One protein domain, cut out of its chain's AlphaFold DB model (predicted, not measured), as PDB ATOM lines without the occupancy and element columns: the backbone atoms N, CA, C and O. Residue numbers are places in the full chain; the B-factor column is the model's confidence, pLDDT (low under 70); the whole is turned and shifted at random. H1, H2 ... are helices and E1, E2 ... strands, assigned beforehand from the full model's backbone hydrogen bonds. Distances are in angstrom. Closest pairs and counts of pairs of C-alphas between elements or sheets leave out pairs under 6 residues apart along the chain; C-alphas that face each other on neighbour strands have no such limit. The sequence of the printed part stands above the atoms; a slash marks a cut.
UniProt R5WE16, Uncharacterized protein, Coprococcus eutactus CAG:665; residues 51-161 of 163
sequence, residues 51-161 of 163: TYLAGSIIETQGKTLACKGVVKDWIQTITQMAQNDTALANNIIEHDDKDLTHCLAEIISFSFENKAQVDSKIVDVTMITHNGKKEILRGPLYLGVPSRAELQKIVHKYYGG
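This is residues 51 to 161 of the 163 residues of an uncharacterized protein of Coprococcus eutactus CAG:665 (UniProt R5WE16). A body of five helices, H1, H2, H3, H4 and H6, most of them crossed, is joined by a thin double neck, residues 114 to 119 and 137 to 147, to a small far head of H5 and the strand hairpin E1 and E2. The neck and head make the length; within the neck residues 116 to 117 pair antiparallel with 142 to 143. The printed part has 111 residues, with six named helices and two named strands in the order H1 H2 H3 H4 H5 E1 E2 H6, mostly helix. It is loose, with a radius of gyration of the C-alphas of 17.3 A, and spans 51 by 25 by 22 A.

Start at H1, residues 51 to 65, which touches H2, residues 70 to 84, as a helical hairpin at a shallow tilt of 16 degrees; their closest C-alphas are Thr 51 and Gln 83, 4.5 A. H3, residues 86 to 94, touches H2 only at the corner, closest at C-alphas 82 and 89, 4.9 A. Next, H4, residues 100 to 113, touches H1 with residues 100 to 101 alone, closest at C-alphas 58 and 100, 6.4 A. Look beyond to H5, residues 120 to 123, which touches no helix. E1, residues 127 to 130, and E2, residues 133 to 136, form an antiparallel hairpin; N 128 and O 135 are within hydrogen-bond range at 2.8 A. Last, H6, residues 148 to 160, touches H2 at a steep tilt of 62 degrees, closest at C-alphas 78 and 155, 7.3 A. In H1, H2, H3, H4 and H6 every O i to N i+4 pair is within hydrogen-bond range; H5 is too short for one.

Find C-alpha 51 at (-37.913, 43.949, 20.662); H1 runs 21.5 A from there, H2 21.0 A, H4 19.9 A. H6 runs 17.3 A to C-alpha 160 at (-47.166, 51.094, 12.327).

C-alphas 94 and 133 are the farthest apart, 52.4 A. The link from E2 to H6 is long; the printed part has no cut, and no printed residue is under 70 in pLDDT.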
ATOM      1  N   THR A  51     -38.017  45.041  21.650       94.44
ATOM      2  CA  THR A  51     -37.913  43.949  20.662       94.44
ATOM      3  C   THR A  51     -38.187  42.575  21.269       94.44
ATOM      4  O   THR A  51     -38.901  41.763  20.675       94.44
ATOM      5  N   TYR A  52     -37.702  42.344  22.491       90.69
ATOM      6  CA  TYR A  52     -37.977  41.122  23.233       90.69
ATOM      7  C   TYR A  52     -39.462  40.998  23.581       90.69
ATOM      8  O   TYR A  52     -40.110  40.002  23.250       90.69
ATOM      9  N   LEU A  53     -40.010  42.034  24.224       92.06
ATOM     10  CA  LEU A  53     -41.393  42.042  24.684       92.06
ATOM     11  C   LEU A  53     -42.367  41.868  23.512       92.06
ATOM     12  O   LEU A  53     -43.285  41.053  23.593       92.06
ATOM     13  N   ALA A  54     -42.134  42.572  22.403       94.31
ATOM     14  CA  ALA A  54     -42.932  42.444  21.189       94.31
ATOM     15  C   ALA A  54     -42.875  41.019  20.615       94.31
ATOM     16  O   ALA A  54     -43.918  40.442  20.308       94.31
ATOM     17  N   GLY A  55     -41.684  40.414  20.526       94.00
ATOM     18  CA  GLY A  55     -41.531  39.021  20.097       94.00
ATOM     19  C   GLY A  55     -42.311  38.042  20.983       94.00
ATOM     20  O   GLY A  55     -43.084  37.230  20.469       94.00
ATOM     21  N   SER A  56     -42.180  38.174  22.307       90.62
ATOM     22  CA  SER A  56     -42.887  37.351  23.302       90.62
ATOM     23  C   SER A  56     -44.415  37.474  23.200       90.62
ATOM     24  O   SER A  56     -45.132  36.469  23.266       90.62
ATOM     25  N   ILE A  57     -44.933  38.686  22.956       91.25
ATOM     26  CA  ILE A  57     -46.365  38.929  22.719       91.25
ATOM     27  C   ILE A  57     -46.847  38.153  21.488       91.25
ATOM     28  O   ILE A  57     -47.826  37.407  21.583       91.25
ATOM     29  N   ILE A  58     -46.152  38.281  20.351       95.50
ATOM     30  CA  ILE A  58     -46.526  37.593  19.106       95.50
ATOM     31  C   ILE A  58     -46.465  36.073  19.280       95.50
ATOM     32  O   ILE A  58     -47.396  35.371  18.887       95.50
ATOM     33  N   GLU A  59     -45.419  35.543  19.916       92.62
ATOM     34  CA  GLU A  59     -45.316  34.105  20.173       92.62
ATOM     35  C   GLU A  59     -46.433  33.585  21.078       92.62
ATOM     36  O   GLU A  59     -46.992  32.517  20.820       92.62
ATOM     37  N   THR A  60     -46.775  34.325  22.132       90.81
ATOM     38  CA  THR A  60     -47.824  33.939  23.083       90.81
ATOM     39  C   THR A  60     -49.196  33.923  22.414       90.81
ATOM     40  O   THR A  60     -49.945  32.946  22.536       90.81
ATOM     41  N   GLN A  61     -49.514  34.962  21.639       93.25
ATOM     42  CA  GLN A  61     -50.744  34.999  20.850       93.25
ATOM     43  C   GLN A  61     -50.752  33.873  19.802       93.25
ATOM     44  O   GLN A  61     -51.735  33.145  19.676       93.25
ATOM     45  N   GLY A  62     -49.626  33.640  19.120       94.50
ATOM     46  CA  GLY A  62     -49.491  32.596  18.105       94.50
ATOM     47  C   GLY A  62     -49.663  31.176  18.652       94.50
ATOM     48  O   GLY A  62     -50.341  30.354  18.032       94.50
ATOM     49  N   LYS A  63     -49.115  30.888  19.842       91.19
ATOM     50  CA  LYS A  63     -49.322  29.616  20.560       91.19
ATOM     51  C   LYS A  63     -50.805  29.376  20.857       91.19
ATOM     52  O   LYS A  63     -51.268  28.246  20.725       91.19
ATOM     53  N   THR A  64     -51.551  30.433  21.183       92.50
ATOM     54  CA  THR A  64     -52.994  30.363  21.477       92.50
ATOM     55  C   THR A  64     -53.825  30.003  20.240       92.50
ATOM     56  O   THR A  64     -54.822  29.295  20.354       92.50
ATOM     57  N   LEU A  65     -53.397  30.424  19.044       94.00
ATOM     58  CA  LEU A  65     -54.111  30.155  17.789       94.00
ATOM     59  C   LEU A  65     -53.866  28.746  17.214       94.00
ATOM     60  O   LEU A  65     -54.586  28.318  16.314       94.00
ATOM     61  N   ALA A  66     -52.854  28.021  17.706       89.31
ATOM     62  CA  ALA A  66     -52.506  26.659  17.279       89.31
ATOM     63  C   ALA A  66     -52.365  26.471  15.746       89.31
ATOM     64  O   ALA A  66     -52.640  25.394  15.201       89.31
ATOM     65  N   CYS A  67     -51.924  27.516  15.037       91.06
ATOM     66  CA  CYS A  67     -51.789  27.504  13.583       91.06
ATOM     67  C   CYS A  67     -50.726  26.502  13.094       91.06
ATOM     68  O   CYS A  67     -49.733  26.218  13.768       91.06
ATOM     69  N   LYS A  68     -50.921  25.977  11.878       93.69
ATOM     70  CA  LYS A  68     -50.032  25.002  11.222       93.69
ATOM     71  C   LYS A  68     -49.660  25.462   9.814       93.69
ATOM     72  O   LYS A  68     -50.335  26.310   9.235       93.69
ATOM     73  N   GLY A  69     -48.615  24.849   9.259       94.88
ATOM     74  CA  GLY A  69     -48.155  25.116   7.896       94.88
ATOM     75  C   GLY A  69     -47.831  26.593   7.683       94.88
ATOM     76  O   GLY A  69     -47.303  27.243   8.579       94.88
ATOM     77  N   VAL A  70     -48.230  27.129   6.530       95.75
ATOM     78  CA  VAL A  70     -47.859  28.481   6.089       95.75
ATOM     79  C   VAL A  70     -48.238  29.589   7.082       95.75
ATOM     80  O   VAL A  70     -47.491  30.544   7.259       95.75
ATOM     81  N   VAL A  71     -49.354  29.440   7.803       96.25
ATOM     82  CA  VAL A  71     -49.782  30.435   8.799       96.25
ATOM     83  C   VAL A  71     -48.828  30.452   9.999       96.25
ATOM     84  O   VAL A  71     -48.536  31.513  10.542       96.25
ATOM     85  N   LYS A  72     -48.283  29.292  10.393       96.81
ATOM     86  CA  LYS A  72     -47.246  29.217  11.432       96.81
ATOM     87  C   LYS A  72     -45.959  29.909  10.973       96.81
ATOM     88  O   LYS A  72     -45.354  30.630  11.762       96.81
ATOM     89  N   ASP A  73     -45.576  29.730   9.712       96.62
ATOM     90  CA  ASP A  73     -44.377  30.358   9.141       96.62
ATOM     91  C   ASP A  73     -44.517  31.891   9.088       96.62
ATOM     92  O   ASP A  73     -43.559  32.629   9.335       96.62
ATOM     93  N   TRP A  74     -45.729  32.397   8.840       97.69
ATOM     94  CA  TRP A  74     -46.033  33.825   8.937       97.69
ATOM     95  C   TRP A  74     -45.894  34.353  10.359       97.69
ATOM     96  O   TRP A  74     -45.234  35.369  10.546       97.69
ATOM     97  N   ILE A  75     -46.435  33.652  11.362       97.75
ATOM     98  CA  ILE A  75     -46.267  34.027  12.777       97.75
ATOM     99  C   ILE A  75     -44.779  34.107  13.126       97.75
ATOM    100  O   ILE A  75     -44.337  35.113  13.670       97.75
ATOM    101  N   GLN A  76     -43.985  33.102  12.741       96.75
ATOM    102  CA  GLN A  76     -42.534  33.111  12.963       96.75
ATOM    103  C   GLN A  76     -41.847  34.291  12.268       96.75
ATOM    104  O   GLN A  76     -40.941  34.901  12.831       96.75
ATOM    105  N   THR A  77     -42.289  34.641  11.061       97.19
ATOM    106  CA  THR A  77     -41.762  35.807  10.347       97.19
ATOM    107  C   THR A  77     -42.110  37.106  11.075       97.19
ATOM    108  O   THR A  77     -41.238  37.957  11.218       97.19
ATOM    109  N   ILE A  78     -43.336  37.255  11.584       97.75
ATOM    110  CA  ILE A  78     -43.762  38.428  12.367       97.75
ATOM    111  C   ILE A  78     -42.955  38.524  13.667       97.75
ATOM    112  O   ILE A  78     -42.474  39.606  13.995       97.75
ATOM    113  N   THR A  79     -42.728  37.407  14.365       96.88
ATOM    114  CA  THR A  79     -41.855  37.357  15.549       96.88
ATOM    115  C   THR A  79     -40.446  37.848  15.218       96.88
ATOM    116  O   THR A  79     -39.929  38.730  15.899       96.88
ATOM    117  N   GLN A  80     -39.845  37.353  14.129       97.00
ATOM    118  CA  GLN A  80     -38.528  37.819  13.682       97.00
ATOM    119  C   GLN A  80     -38.534  39.308  13.329       97.00
ATOM    120  O   GLN A  80     -37.551  39.998  13.577       97.00
ATOM    121  N   MET A  81     -39.609  39.819  12.728       96.94
ATOM    122  CA  MET A  81     -39.723  41.249  12.442       96.94
ATOM    123  C   MET A  81     -39.754  42.068  13.735       96.94
ATOM    124  O   MET A  81     -38.994  43.022  13.855       96.94
ATOM    125  N   ALA A  82     -40.562  41.663  14.719       95.94
ATOM    126  CA  ALA A  82     -40.644  42.320  16.023       95.94
ATOM    127  C   ALA A  82     -39.300  42.313  16.777       95.94
ATOM    128  O   ALA A  82     -38.957  43.283  17.443       95.94
ATOM    129  N   GLN A  83     -38.513  41.244  16.634       94.75
ATOM    130  CA  GLN A  83     -37.202  41.112  17.276       94.75
ATOM    131  C   GLN A  83     -36.090  41.931  16.598       94.75
ATOM    132  O   GLN A  83     -35.079  42.213  17.233       94.75
ATOM    133  N   ASN A  84     -36.254  42.313  15.326       95.12
ATOM    134  CA  ASN A  84     -35.209  42.986  14.540       95.12
ATOM    135  C   ASN A  84     -35.521  44.452  14.195       95.12
ATOM    136  O   ASN A  84     -34.647  45.152  13.689       95.12
ATOM    137  N   ASP A  85     -36.745  44.921  14.437       95.56
ATOM    138  CA  ASP A  85     -37.165  46.297  14.172       95.56
ATOM    139  C   ASP A  85     -37.740  46.924  15.445       95.56
ATOM    140  O   ASP A  85     -38.873  46.656  15.843       95.56
ATOM    141  N   THR A  86     -36.952  47.791  16.084       94.75
ATOM    142  CA  THR A  86     -37.346  48.488  17.315       94.75
ATOM    143  C   THR A  86     -38.571  49.384  17.122       94.75
ATOM    144  O   THR A  86     -39.379  49.506  18.038       94.75
ATOM    145  N   ALA A  87     -38.750  49.998  15.947       94.75
ATOM    146  CA  ALA A  87     -39.907  50.851  15.695       94.75
ATOM    147  C   ALA A  87     -41.184  50.010  15.572       94.75
ATOM    148  O   ALA A  87     -42.207  50.351  16.164       94.75
ATOM    149  N   LEU A  88     -41.123  48.887  14.852       95.75
ATOM    150  CA  LEU A  88     -42.222  47.923  14.817       95.75
ATOM    151  C   LEU A  88     -42.511  47.353  16.210       95.75
ATOM    152  O   LEU A  88     -43.673  47.264  16.594       95.75
ATOM    153  N   ALA A  89     -41.471  47.002  16.967       95.56
ATOM    154  CA  ALA A  89     -41.608  46.488  18.322       95.56
ATOM    155  C   ALA A  89     -42.356  47.469  19.230       95.56
ATOM    156  O   ALA A  89     -43.322  47.071  19.876       95.56
ATOM    157  N   ASN A  90     -41.970  48.750  19.211       93.69
ATOM    158  CA  ASN A  90     -42.657  49.814  19.947       93.69
ATOM    159  C   ASN A  90     -44.136  49.907  19.553       93.69
ATOM    160  O   ASN A  90     -45.006  49.895  20.417       93.69
ATOM    161  N   ASN A  91     -44.443  49.876  18.254       94.19
ATOM    162  CA  ASN A  91     -45.834  49.886  17.799       94.19
ATOM    163  C   ASN A  91     -46.627  48.662  18.298       94.19
ATOM    164  O   ASN A  91     -47.797  48.790  18.641       94.19
ATOM    165  N   ILE A  92     -46.019  47.474  18.351       94.38
ATOM    166  CA  ILE A  92     -46.681  46.264  18.864       94.38
ATOM    167  C   ILE A  92     -46.991  46.392  20.363       94.38
ATOM    168  O   ILE A  92     -48.053  45.952  20.793       94.38
ATOM    169  N   ILE A  93     -46.085  46.968  21.160       92.44
ATOM    170  CA  ILE A  93     -46.253  47.063  22.623       92.44
ATOM    171  C   ILE A  93     -47.110  48.257  23.072       92.44
ATOM    172  O   ILE A  93     -47.608  48.240  24.195       92.44
ATOM    173  N   GLU A  94     -47.242  49.302  22.249       89.69
ATOM    174  CA  GLU A  94     -47.994  50.524  22.583       89.69
ATOM    175  C   GLU A  94     -49.473  50.456  22.173       89.69
ATOM    176  O   GLU A  94     -50.308  51.139  22.768       89.69
ATOM    177  N   HIS A  95     -49.805  49.634  21.174       85.19
ATOM    178  CA  HIS A  95     -51.159  49.500  20.641       85.19
ATOM    179  C   HIS A  95     -51.901  48.302  21.244       85.19
ATOM    180  O   HIS A  95     -51.972  47.232  20.640       85.19
ATOM    181  N   ASP A  96     -52.516  48.509  22.412       78.50
ATOM    182  CA  ASP A  96     -53.357  47.503  23.089       78.50
ATOM    183  C   ASP A  96     -54.612  47.105  22.272       78.50
ATOM    184  O   ASP A  96     -55.262  46.104  22.572       78.50
ATOM    185  N   ASP A  97     -54.970  47.885  21.245       85.75
ATOM    186  CA  ASP A  97     -56.083  47.636  20.323       85.75
ATOM    187  C   ASP A  97     -55.713  46.744  19.124       85.75
ATOM    188  O   ASP A  97     -56.595  46.348  18.357       85.75
ATOM    189  N   LYS A  98     -54.427  46.418  18.950       93.12
ATOM    190  CA  LYS A  98     -53.928  45.602  17.839       93.12
ATOM    191  C   LYS A  98     -53.469  44.235  18.321       93.12
ATOM    192  O   LYS A  98     -52.748  44.104  19.306       93.12
ATOM    193  N   ASP A  99     -53.820  43.199  17.568       94.69
ATOM    194  CA  ASP A  99     -53.464  41.823  17.894       94.69
ATOM    195  C   ASP A  99     -53.041  41.022  16.654       94.69
ATOM    196  O   ASP A  99     -53.256  41.401  15.499       94.69
ATOM    197  N   LEU A 100     -52.385  39.892  16.905       96.88
ATOM    198  CA  LEU A 100     -51.908  38.978  15.878       96.88
ATOM    199  C   LEU A 100     -53.064  38.356  15.085       96.88
ATOM    200  O   LEU A 100     -52.894  38.073  13.903       96.88
ATOM    201  N   THR A 101     -54.232  38.148  15.697       97.19
ATOM    202  CA  THR A 101     -55.392  37.534  15.031       97.19
ATOM    203  C   THR A 101     -55.871  38.409  13.877       97.19
ATOM    204  O   THR A 101     -56.029  37.929  12.755       97.19
ATOM    205  N   HIS A 102     -56.038  39.705  14.123       97.62
ATOM    206  CA  HIS A 102     -56.446  40.681  13.121       97.62
ATOM    207  C   HIS A 102     -55.319  40.973  12.121       97.62
ATOM    208  O   HIS A 102     -55.588  41.082  10.927       97.62
ATOM    209  N   CYS A 103     -54.052  40.990  12.553       98.00
ATOM    210  CA  CYS A 103     -52.920  41.059  11.622       98.00
ATOM    211  C   CYS A 103     -52.919  39.877  10.632       98.00
ATOM    212  O   CYS A 103     -52.773  40.060   9.422       98.00
ATOM    213  N   LEU A 104     -53.141  38.652  11.120       98.06
ATOM    214  CA  LEU A 104     -53.258  37.462  10.278       98.06
ATOM    215  C   LEU A 104     -54.494  37.521   9.370       98.06
ATOM    216  O   LEU A 104     -54.418  37.062   8.232       98.06
ATOM    217  N   ALA A 105     -55.604  38.108   9.823       98.06
ATOM    218  CA  ALA A 105     -56.789  38.318   8.990       98.06
ATOM    219  C   ALA A 105     -56.507  39.253   7.796       98.06
ATOM    220  O   ALA A 105     -56.953  38.969   6.681       98.06
ATOM    221  N   GLU A 106     -55.708  40.308   7.987       98.25
ATOM    222  CA  GLU A 106     -55.232  41.179   6.899       98.25
ATOM    223  C   GLU A 106     -54.340  40.411   5.910       98.25
ATOM    224  O   GLU A 106     -54.506  40.519   4.692       98.25
ATOM    225  N   ILE A 107     -53.430  39.569   6.415       98.06
ATOM    226  CA  ILE A 107     -52.559  38.727   5.578       98.06
ATOM    227  C   ILE A 107     -53.384  37.721   4.766       98.06
ATOM    228  O   ILE A 107     -53.136  37.535   3.572       98.06
ATOM    229  N   ILE A 108     -54.383  37.087   5.383       97.56
ATOM    230  CA  ILE A 108     -55.292  36.155   4.708       97.56
ATOM    231  C   ILE A 108     -56.117  36.882   3.644       97.56
ATOM    232  O   ILE A 108     -56.210  36.392   2.520       97.56
ATOM    233  N   SER A 109     -56.650  38.064   3.951       98.00
ATOM    234  CA  SER A 109     -57.392  38.881   2.984       98.00
ATOM    235  C   SER A 109     -56.526  39.209   1.767       98.00
ATOM    236  O   SER A 109     -56.913  38.920   0.635       98.00
ATOM    237  N   PHE A 110     -55.298  39.692   1.988       97.88
ATOM    238  CA  PHE A 110     -54.341  39.929   0.908       97.88
ATOM    239  C   PHE A 110     -54.065  38.660   0.091       97.88
ATOM    240  O   PHE A 110     -54.053  38.705  -1.139       97.88
ATOM    241  N   SER A 111     -53.878  37.525   0.765       97.19
ATOM    242  CA  SER A 111     -53.598  36.230   0.139       97.19
ATOM    243  C   SER A 111     -54.721  35.788  -0.802       97.19
ATOM    244  O   SER A 111     -54.455  35.331  -1.914       97.19
ATOM    245  N   PHE A 112     -55.981  35.946  -0.389       96.19
ATOM    246  CA  PHE A 112     -57.131  35.588  -1.217       96.19
ATOM    247  C   PHE A 112     -57.317  36.528  -2.406       96.19
ATOM    248  O   PHE A 112     -57.647  36.049  -3.494       96.19
ATOM    249  N   GLU A 113     -57.080  37.827  -2.237       97.44
ATOM    250  CA  GLU A 113     -57.204  38.810  -3.320       97.44
ATOM    251  C   GLU A 113     -56.071  38.694  -4.354       97.44
ATOM    252  O   GLU A 113     -56.306  38.858  -5.548       97.44
ATOM    253  N   ASN A 114     -54.861  38.315  -3.926       96.44
ATOM    254  CA  ASN A 114     -53.657  38.284  -4.773       96.44
ATOM    255  C   ASN A 114     -53.209  36.866  -5.165       96.44
ATOM    256  O   ASN A 114     -52.061  36.651  -5.552       96.44
ATOM    257  N   LYS A 115     -54.097  35.872  -5.069       96.38
ATOM    258  CA  LYS A 115     -53.801  34.495  -5.488       96.38
ATOM    259  C   LYS A 115     -53.406  34.431  -6.966       96.38
ATOM    260  O   LYS A 115     -54.112  34.945  -7.834       96.38
ATOM    261  N   ALA A 116     -52.313  33.735  -7.253       95.75
ATOM    262  CA  ALA A 116     -51.824  33.530  -8.609       95.75
ATOM    263  C   ALA A 116     -52.211  32.138  -9.115       95.75
ATOM    264  O   ALA A 116     -52.195  31.161  -8.360       95.75
ATOM    265  N   GLN A 117     -52.549  32.049 -10.401       97.25
ATOM    266  CA  GLN A 117     -52.754  30.763 -11.054       97.25
ATOM    267  C   GLN A 117     -51.407  30.045 -11.201       97.25
ATOM    268  O   GLN A 117     -50.437  30.617 -11.695       97.25
ATOM    269  N   VAL A 118     -51.359  28.784 -10.786       97.19
ATOM    270  CA  VAL A 118     -50.207  27.905 -11.003       97.19
ATOM    271  C   VAL A 118     -50.154  27.503 -12.478       97.19
ATOM    272  O   VAL A 118     -51.189  27.204 -13.078       97.19
ATOM    273  N   ASP A 119     -48.948  27.492 -13.058       97.31
ATOM    274  CA  ASP A 119     -48.721  27.095 -14.453       97.31
ATOM    275  C   ASP A 119     -49.338  25.714 -14.730       97.31
ATOM    276  O   ASP A 119     -49.129  24.760 -13.972       97.31
ATOM    277  N   SER A 120     -50.102  25.604 -15.821       95.88
ATOM    278  CA  SER A 120     -50.831  24.379 -16.154       95.88
ATOM    279  C   SER A 120     -49.900  23.180 -16.315       95.88
ATOM    280  O   SER A 120     -50.270  22.083 -15.925       95.88
ATOM    281  N   LYS A 121     -48.654  23.376 -16.769       96.75
ATOM    282  CA  LYS A 121     -47.668  22.291 -16.892       96.75
ATOM    283  C   LYS A 121     -47.324  21.657 -15.547       96.75
ATOM    284  O   LYS A 121     -47.006  20.473 -15.505       96.75
ATOM    285  N   ILE A 122     -47.366  22.431 -14.459       97.38
ATOM    286  CA  ILE A 122     -47.170  21.915 -13.097       97.38
ATOM    287  C   ILE A 122     -48.424  21.150 -12.663       97.38
ATOM    288  O   ILE A 122     -48.321  20.046 -12.125       97.38
ATOM    289  N   VAL A 123     -49.606  21.714 -12.919       96.94
ATOM    290  CA  VAL A 123     -50.897  21.091 -12.579       96.94
ATOM    291  C   VAL A 123     -51.048  19.731 -13.267       96.94
ATOM    292  O   VAL A 123     -51.358  18.748 -12.596       96.94
ATOM    293  N   ASP A 124     -50.730  19.649 -14.558       95.50
ATOM    294  CA  ASP A 124     -50.905  18.460 -15.401       95.50
ATOM    295  C   ASP A 124     -50.055  17.255 -14.958       95.50
ATOM    296  O   ASP A 124     -50.379  16.111 -15.281       95.50
ATOM    297  N   VAL A 125     -48.978  17.487 -14.198       96.38
ATOM    298  CA  VAL A 125     -48.115  16.427 -13.639       96.38
ATOM    299  C   VAL A 125     -48.306  16.218 -12.134       96.38
ATOM    300  O   VAL A 125     -47.701  15.317 -11.549       96.38
ATOM    301  N   THR A 126     -49.130  17.038 -11.479       97.44
ATOM    302  CA  THR A 126     -49.351  16.959 -10.033       97.44
ATOM    303  C   THR A 126     -50.273  15.789  -9.704       97.44
ATOM    304  O   THR A 126     -51.421  15.750 -10.134       97.44
ATOM    305  N   MET A 127     -49.791  14.849  -8.888       97.25
ATOM    306  CA  MET A 127     -50.580  13.717  -8.393       97.25
ATOM    307  C   MET A 127     -51.086  13.991  -6.978       97.25
ATOM    308  O   MET A 127     -50.295  14.275  -6.078       97.25
ATOM    309  N   ILE A 128     -52.387  13.830  -6.759       96.06
ATOM    310  CA  ILE A 128     -53.026  13.957  -5.448       96.06
ATOM    311  C   ILE A 128     -53.666  12.639  -5.025       96.06
ATOM    312  O   ILE A 128     -54.020  11.802  -5.856       96.06
ATOM    313  N   THR A 129     -53.835  12.456  -3.717       96.62
ATOM    314  CA  THR A 129     -54.678  11.385  -3.183       96.62
ATOM    315  C   THR A 129     -56.073  11.941  -2.949       96.62
ATOM    316  O   THR A 129     -56.266  12.770  -2.063       96.62
ATOM    317  N   HIS A 130     -57.049  11.457  -3.704       90.94
ATOM    318  CA  HIS A 130     -58.453  11.820  -3.561       90.94
ATOM    319  C   HIS A 130     -59.260  10.536  -3.339       90.94
ATOM    320  O   HIS A 130     -59.166   9.581  -4.112       90.94
ATOM    321  N   ASN A 131     -59.984  10.463  -2.217       91.38
ATOM    322  CA  ASN A 131     -60.727   9.269  -1.783       91.38
ATOM    323  C   ASN A 131     -59.879   7.977  -1.769       91.38
ATOM    324  O   ASN A 131     -60.316   6.918  -2.215       91.38
ATOM    325  N   GLY A 132     -58.633   8.072  -1.285       94.25
ATOM    326  CA  GLY A 132     -57.716   6.933  -1.153       94.25
ATOM    327  C   GLY A 132     -57.076   6.449  -2.460       94.25
ATOM    328  O   GLY A 132     -56.306   5.492  -2.437       94.25
ATOM    329  N   LYS A 133     -57.348   7.106  -3.594       95.56
ATOM    330  CA  LYS A 133     -56.736   6.796  -4.893       95.56
ATOM    331  C   LYS A 133     -55.821   7.931  -5.333       95.56
ATOM    332  O   LYS A 133     -56.141   9.097  -5.127       95.56
ATOM    333  N   LYS A 134     -54.689   7.582  -5.949       96.69
ATOM    334  CA  LYS A 134     -53.815   8.557  -6.607       96.69
ATOM    335  C   LYS A 134     -54.383   8.909  -7.981       96.69
ATOM    336  O   LYS A 134     -54.585   8.011  -8.795       96.69
ATOM    337  N   GLU A 135     -54.593  10.191  -8.244       96.12
ATOM    338  CA  GLU A 135     -55.003  10.713  -9.552       96.12
ATOM    339  C   GLU A 135     -54.337  12.062  -9.852       96.12
ATOM    340  O   GLU A 135     -53.814  12.712  -8.946       96.12
ATOM    341  N   ILE A 136     -54.329  12.467 -11.126       95.25
ATOM    342  CA  ILE A 136     -53.827  13.783 -11.548       95.25
ATOM    343  C   ILE A 136     -54.775  14.871 -11.021       95.25
ATOM    344  O   ILE A 136     -55.999  14.706 -11.055       95.25
ATOM    345  N   LEU A 137     -54.210  15.980 -10.542       95.69
ATOM    346  CA  LEU A 137     -54.949  17.168 -10.127       95.69
ATOM    347  C   LEU A 137     -55.779  17.719 -11.298       95.69
ATOM    348  O   LEU A 137     -55.277  17.894 -12.404       95.69
ATOM    349  N   ARG A 138     -57.061  18.011 -11.057       89.56
ATOM    350  CA  ARG A 138     -57.979  18.514 -12.089       89.56
ATOM    351  C   ARG A 138     -58.324  19.980 -11.853       89.56
ATOM    352  O   ARG A 138     -58.645  20.362 -10.731       89.56
ATOM    353  N   GLY A 139     -58.367  20.751 -12.939       90.12
ATOM    354  CA  GLY A 139     -58.772  22.158 -12.934       90.12
ATOM    355  C   GLY A 139     -57.633  23.129 -12.606       90.12
ATOM    356  O   GLY A 139     -56.535  22.706 -12.250       90.12
ATOM    357  N   PRO A 140     -57.867  24.444 -12.752       94.94
ATOM    358  CA  PRO A 140     -56.857  25.442 -12.433       94.94
ATOM    359  C   PRO A 140     -56.602  25.486 -10.920       94.94
ATOM    360  O   PRO A 140     -57.538  25.563 -10.123       94.94
ATOM    361  N   LEU A 141     -55.327  25.473 -10.532       96.69
ATOM    362  CA  LEU A 141     -54.895  25.670  -9.151       96.69
ATOM    363  C   LEU A 141     -54.510  27.136  -8.939       96.69
ATOM    364  O   LEU A 141     -53.728  27.685  -9.711       96.69
ATOM    365  N   TYR A 142     -55.022  27.746  -7.871       97.06
ATOM    366  CA  TYR A 142     -54.648  29.093  -7.442       97.06
ATOM    367  C   TYR A 142     -54.041  29.032  -6.049       97.06
ATOM    368  O   TYR A 142     -54.628  28.427  -5.151       97.06
ATOM    369  N   LEU A 143     -52.893  29.677  -5.864       95.62
ATOM    370  CA  LEU A 143     -52.225  29.771  -4.570       95.62
ATOM    371  C   LEU A 143     -52.068  31.239  -4.177       95.62
ATOM    372  O   LEU A 143     -51.524  32.044  -4.930       95.62
ATOM    373  N   GLY A 144     -52.561  31.569  -2.985       95.38
ATOM    374  CA  GLY A 144     -52.395  32.866  -2.342       95.38
ATOM    375  C   GLY A 144     -51.430  32.735  -1.178       95.38
ATOM    376  O   GLY A 144     -51.859  32.514  -0.052       95.38
ATOM    377  N   VAL A 145     -50.130  32.793  -1.452       95.56
ATOM    378  CA  VAL A 145     -49.099  32.822  -0.409       95.56
ATOM    379  C   VAL A 145     -48.269  34.080  -0.637       95.56
ATOM    380  O   VAL A 145     -47.589  34.156  -1.661       95.56
ATOM    381  N   PRO A 146     -48.327  35.070   0.267       96.00
ATOM    382  CA  PRO A 146     -47.565  36.290   0.120       96.00
ATOM    383  C   PRO A 146     -46.078  35.980   0.270       96.00
ATOM    384  O   PRO A 146     -45.658  35.159   1.093       96.00
ATOM    385  N   SER A 147     -45.269  36.681  -0.509       95.12
ATOM    386  CA  SER A 147     -43.829  36.738  -0.309       95.12
ATOM    387  C   SER A 147     -43.491  37.379   1.040       95.12
ATOM    388  O   SER A 147     -44.275  38.134   1.621       95.12
ATOM    389  N   ARG A 148     -42.261  37.156   1.520       93.31
ATOM    390  CA  ARG A 148     -41.759  37.808   2.741       93.31
ATOM    391  C   ARG A 148     -41.867  39.337   2.672       93.31
ATOM    392  O   ARG A 148     -42.183  39.963   3.676       93.31
ATOM    393  N   ALA A 149     -41.633  39.928   1.499       95.19
ATOM    394  CA  ALA A 149     -41.717  41.374   1.305       95.19
ATOM    395  C   ALA A 149     -43.162  41.896   1.396       95.19
ATOM    396  O   ALA A 149     -43.399  42.959   1.966       95.19
ATOM    397  N   GLU A 150     -44.139  41.162   0.861       96.88
ATOM    398  CA  GLU A 150     -45.561  41.513   0.990       96.88
ATOM    399  C   GLU A 150     -46.033  41.367   2.432       96.88
ATOM    400  O   GLU A 150     -46.660  42.283   2.963       96.88
ATOM    401  N   LEU A 151     -45.645  40.276   3.096       96.69
ATOM    402  CA  LEU A 151     -45.933  40.067   4.510       96.69
ATOM    403  C   LEU A 151     -45.370  41.208   5.363       96.69
ATOM    404  O   LEU A 151     -46.091  41.788   6.170       96.69
ATOM    405  N   GLN A 152     -44.116  41.603   5.116       94.88
ATOM    406  CA  GLN A 152     -43.501  42.743   5.791       94.88
ATOM    407  C   GLN A 152     -44.311  44.025   5.602       94.88
ATOM    408  O   GLN A 152     -44.565  44.726   6.579       94.88
ATOM    409  N   LYS A 153     -44.746  44.330   4.376       96.62
ATOM    410  CA  LYS A 153     -45.556  45.526   4.095       96.62
ATOM    411  C   LYS A 153     -46.885  45.510   4.851       96.62
ATOM    412  O   LYS A 153     -47.255  46.530   5.426       96.62
ATOM    413  N   ILE A 154     -47.581  44.373   4.866       97.69
ATOM    414  CA  ILE A 154     -48.870  44.221   5.560       97.69
ATOM    415  C   ILE A 154     -48.690  44.439   7.065       97.69
ATOM    416  O   ILE A 154     -49.407  45.241   7.657       97.69
ATOM    417  N   VAL A 155     -47.693  43.791   7.669       97.25
ATOM    418  CA  VAL A 155     -47.419  43.867   9.112       97.25
ATOM    419  C   VAL A 155     -47.026  45.285   9.530       97.25
ATOM    420  O   VAL A 155     -47.566  45.802  10.508       97.25
ATOM    421  N   HIS A 156     -46.155  45.957   8.768       95.75
ATOM    422  CA  HIS A 156     -45.793  47.353   9.039       95.75
ATOM    423  C   HIS A 156     -46.991  48.289   8.915       95.75
ATOM    424  O   HIS A 156     -47.164  49.160   9.761       95.75
ATOM    425  N   LYS A 157     -47.836  48.105   7.895       95.81
ATOM    426  CA  LYS A 157     -49.054  48.903   7.735       95.81
ATOM    427  C   LYS A 157     -50.022  48.676   8.899       95.81
ATOM    428  O   LYS A 157     -50.601  49.636   9.400       95.81
ATOM    429  N   TYR A 158     -50.188  47.424   9.327       96.88
ATOM    430  CA  TYR A 158     -51.096  47.062  10.409       96.88
ATOM    431  C   TYR A 158     -50.634  47.656  11.747       96.88
ATOM    432  O   TYR A 158     -51.366  48.440  12.350       96.88
ATOM    433  N   TYR A 159     -49.405  47.369  12.187       95.12
ATOM    434  CA  TYR A 159     -48.907  47.845  13.483       95.12
ATOM    435  C   TYR A 159     -48.455  49.307  13.457       95.12
ATOM    436  O   TYR A 159     -48.840  50.061  14.344       95.12
ATOM    437  N   GLY A 160     -47.717  49.737  12.432       86.44
ATOM    438  CA  GLY A 160     -47.166  51.094  12.327       86.44
ATOM    439  C   GLY A 160     -48.120  52.157  11.777       86.44
ATOM    440  O   GLY A 160     -47.780  53.338  11.794       86.44
ATOM    441  N   GLY A 161     -49.305  51.761  11.300       70.31
ATOM    442  CA  GLY A 161     -50.248  52.660  10.635       70.31
ATOM    443  C   GLY A 161     -49.831  52.997   9.198       70.31
ATOM    444  O   GLY A 161     -48.691  52.789   8.780       70.31
TER     445      GLY A 161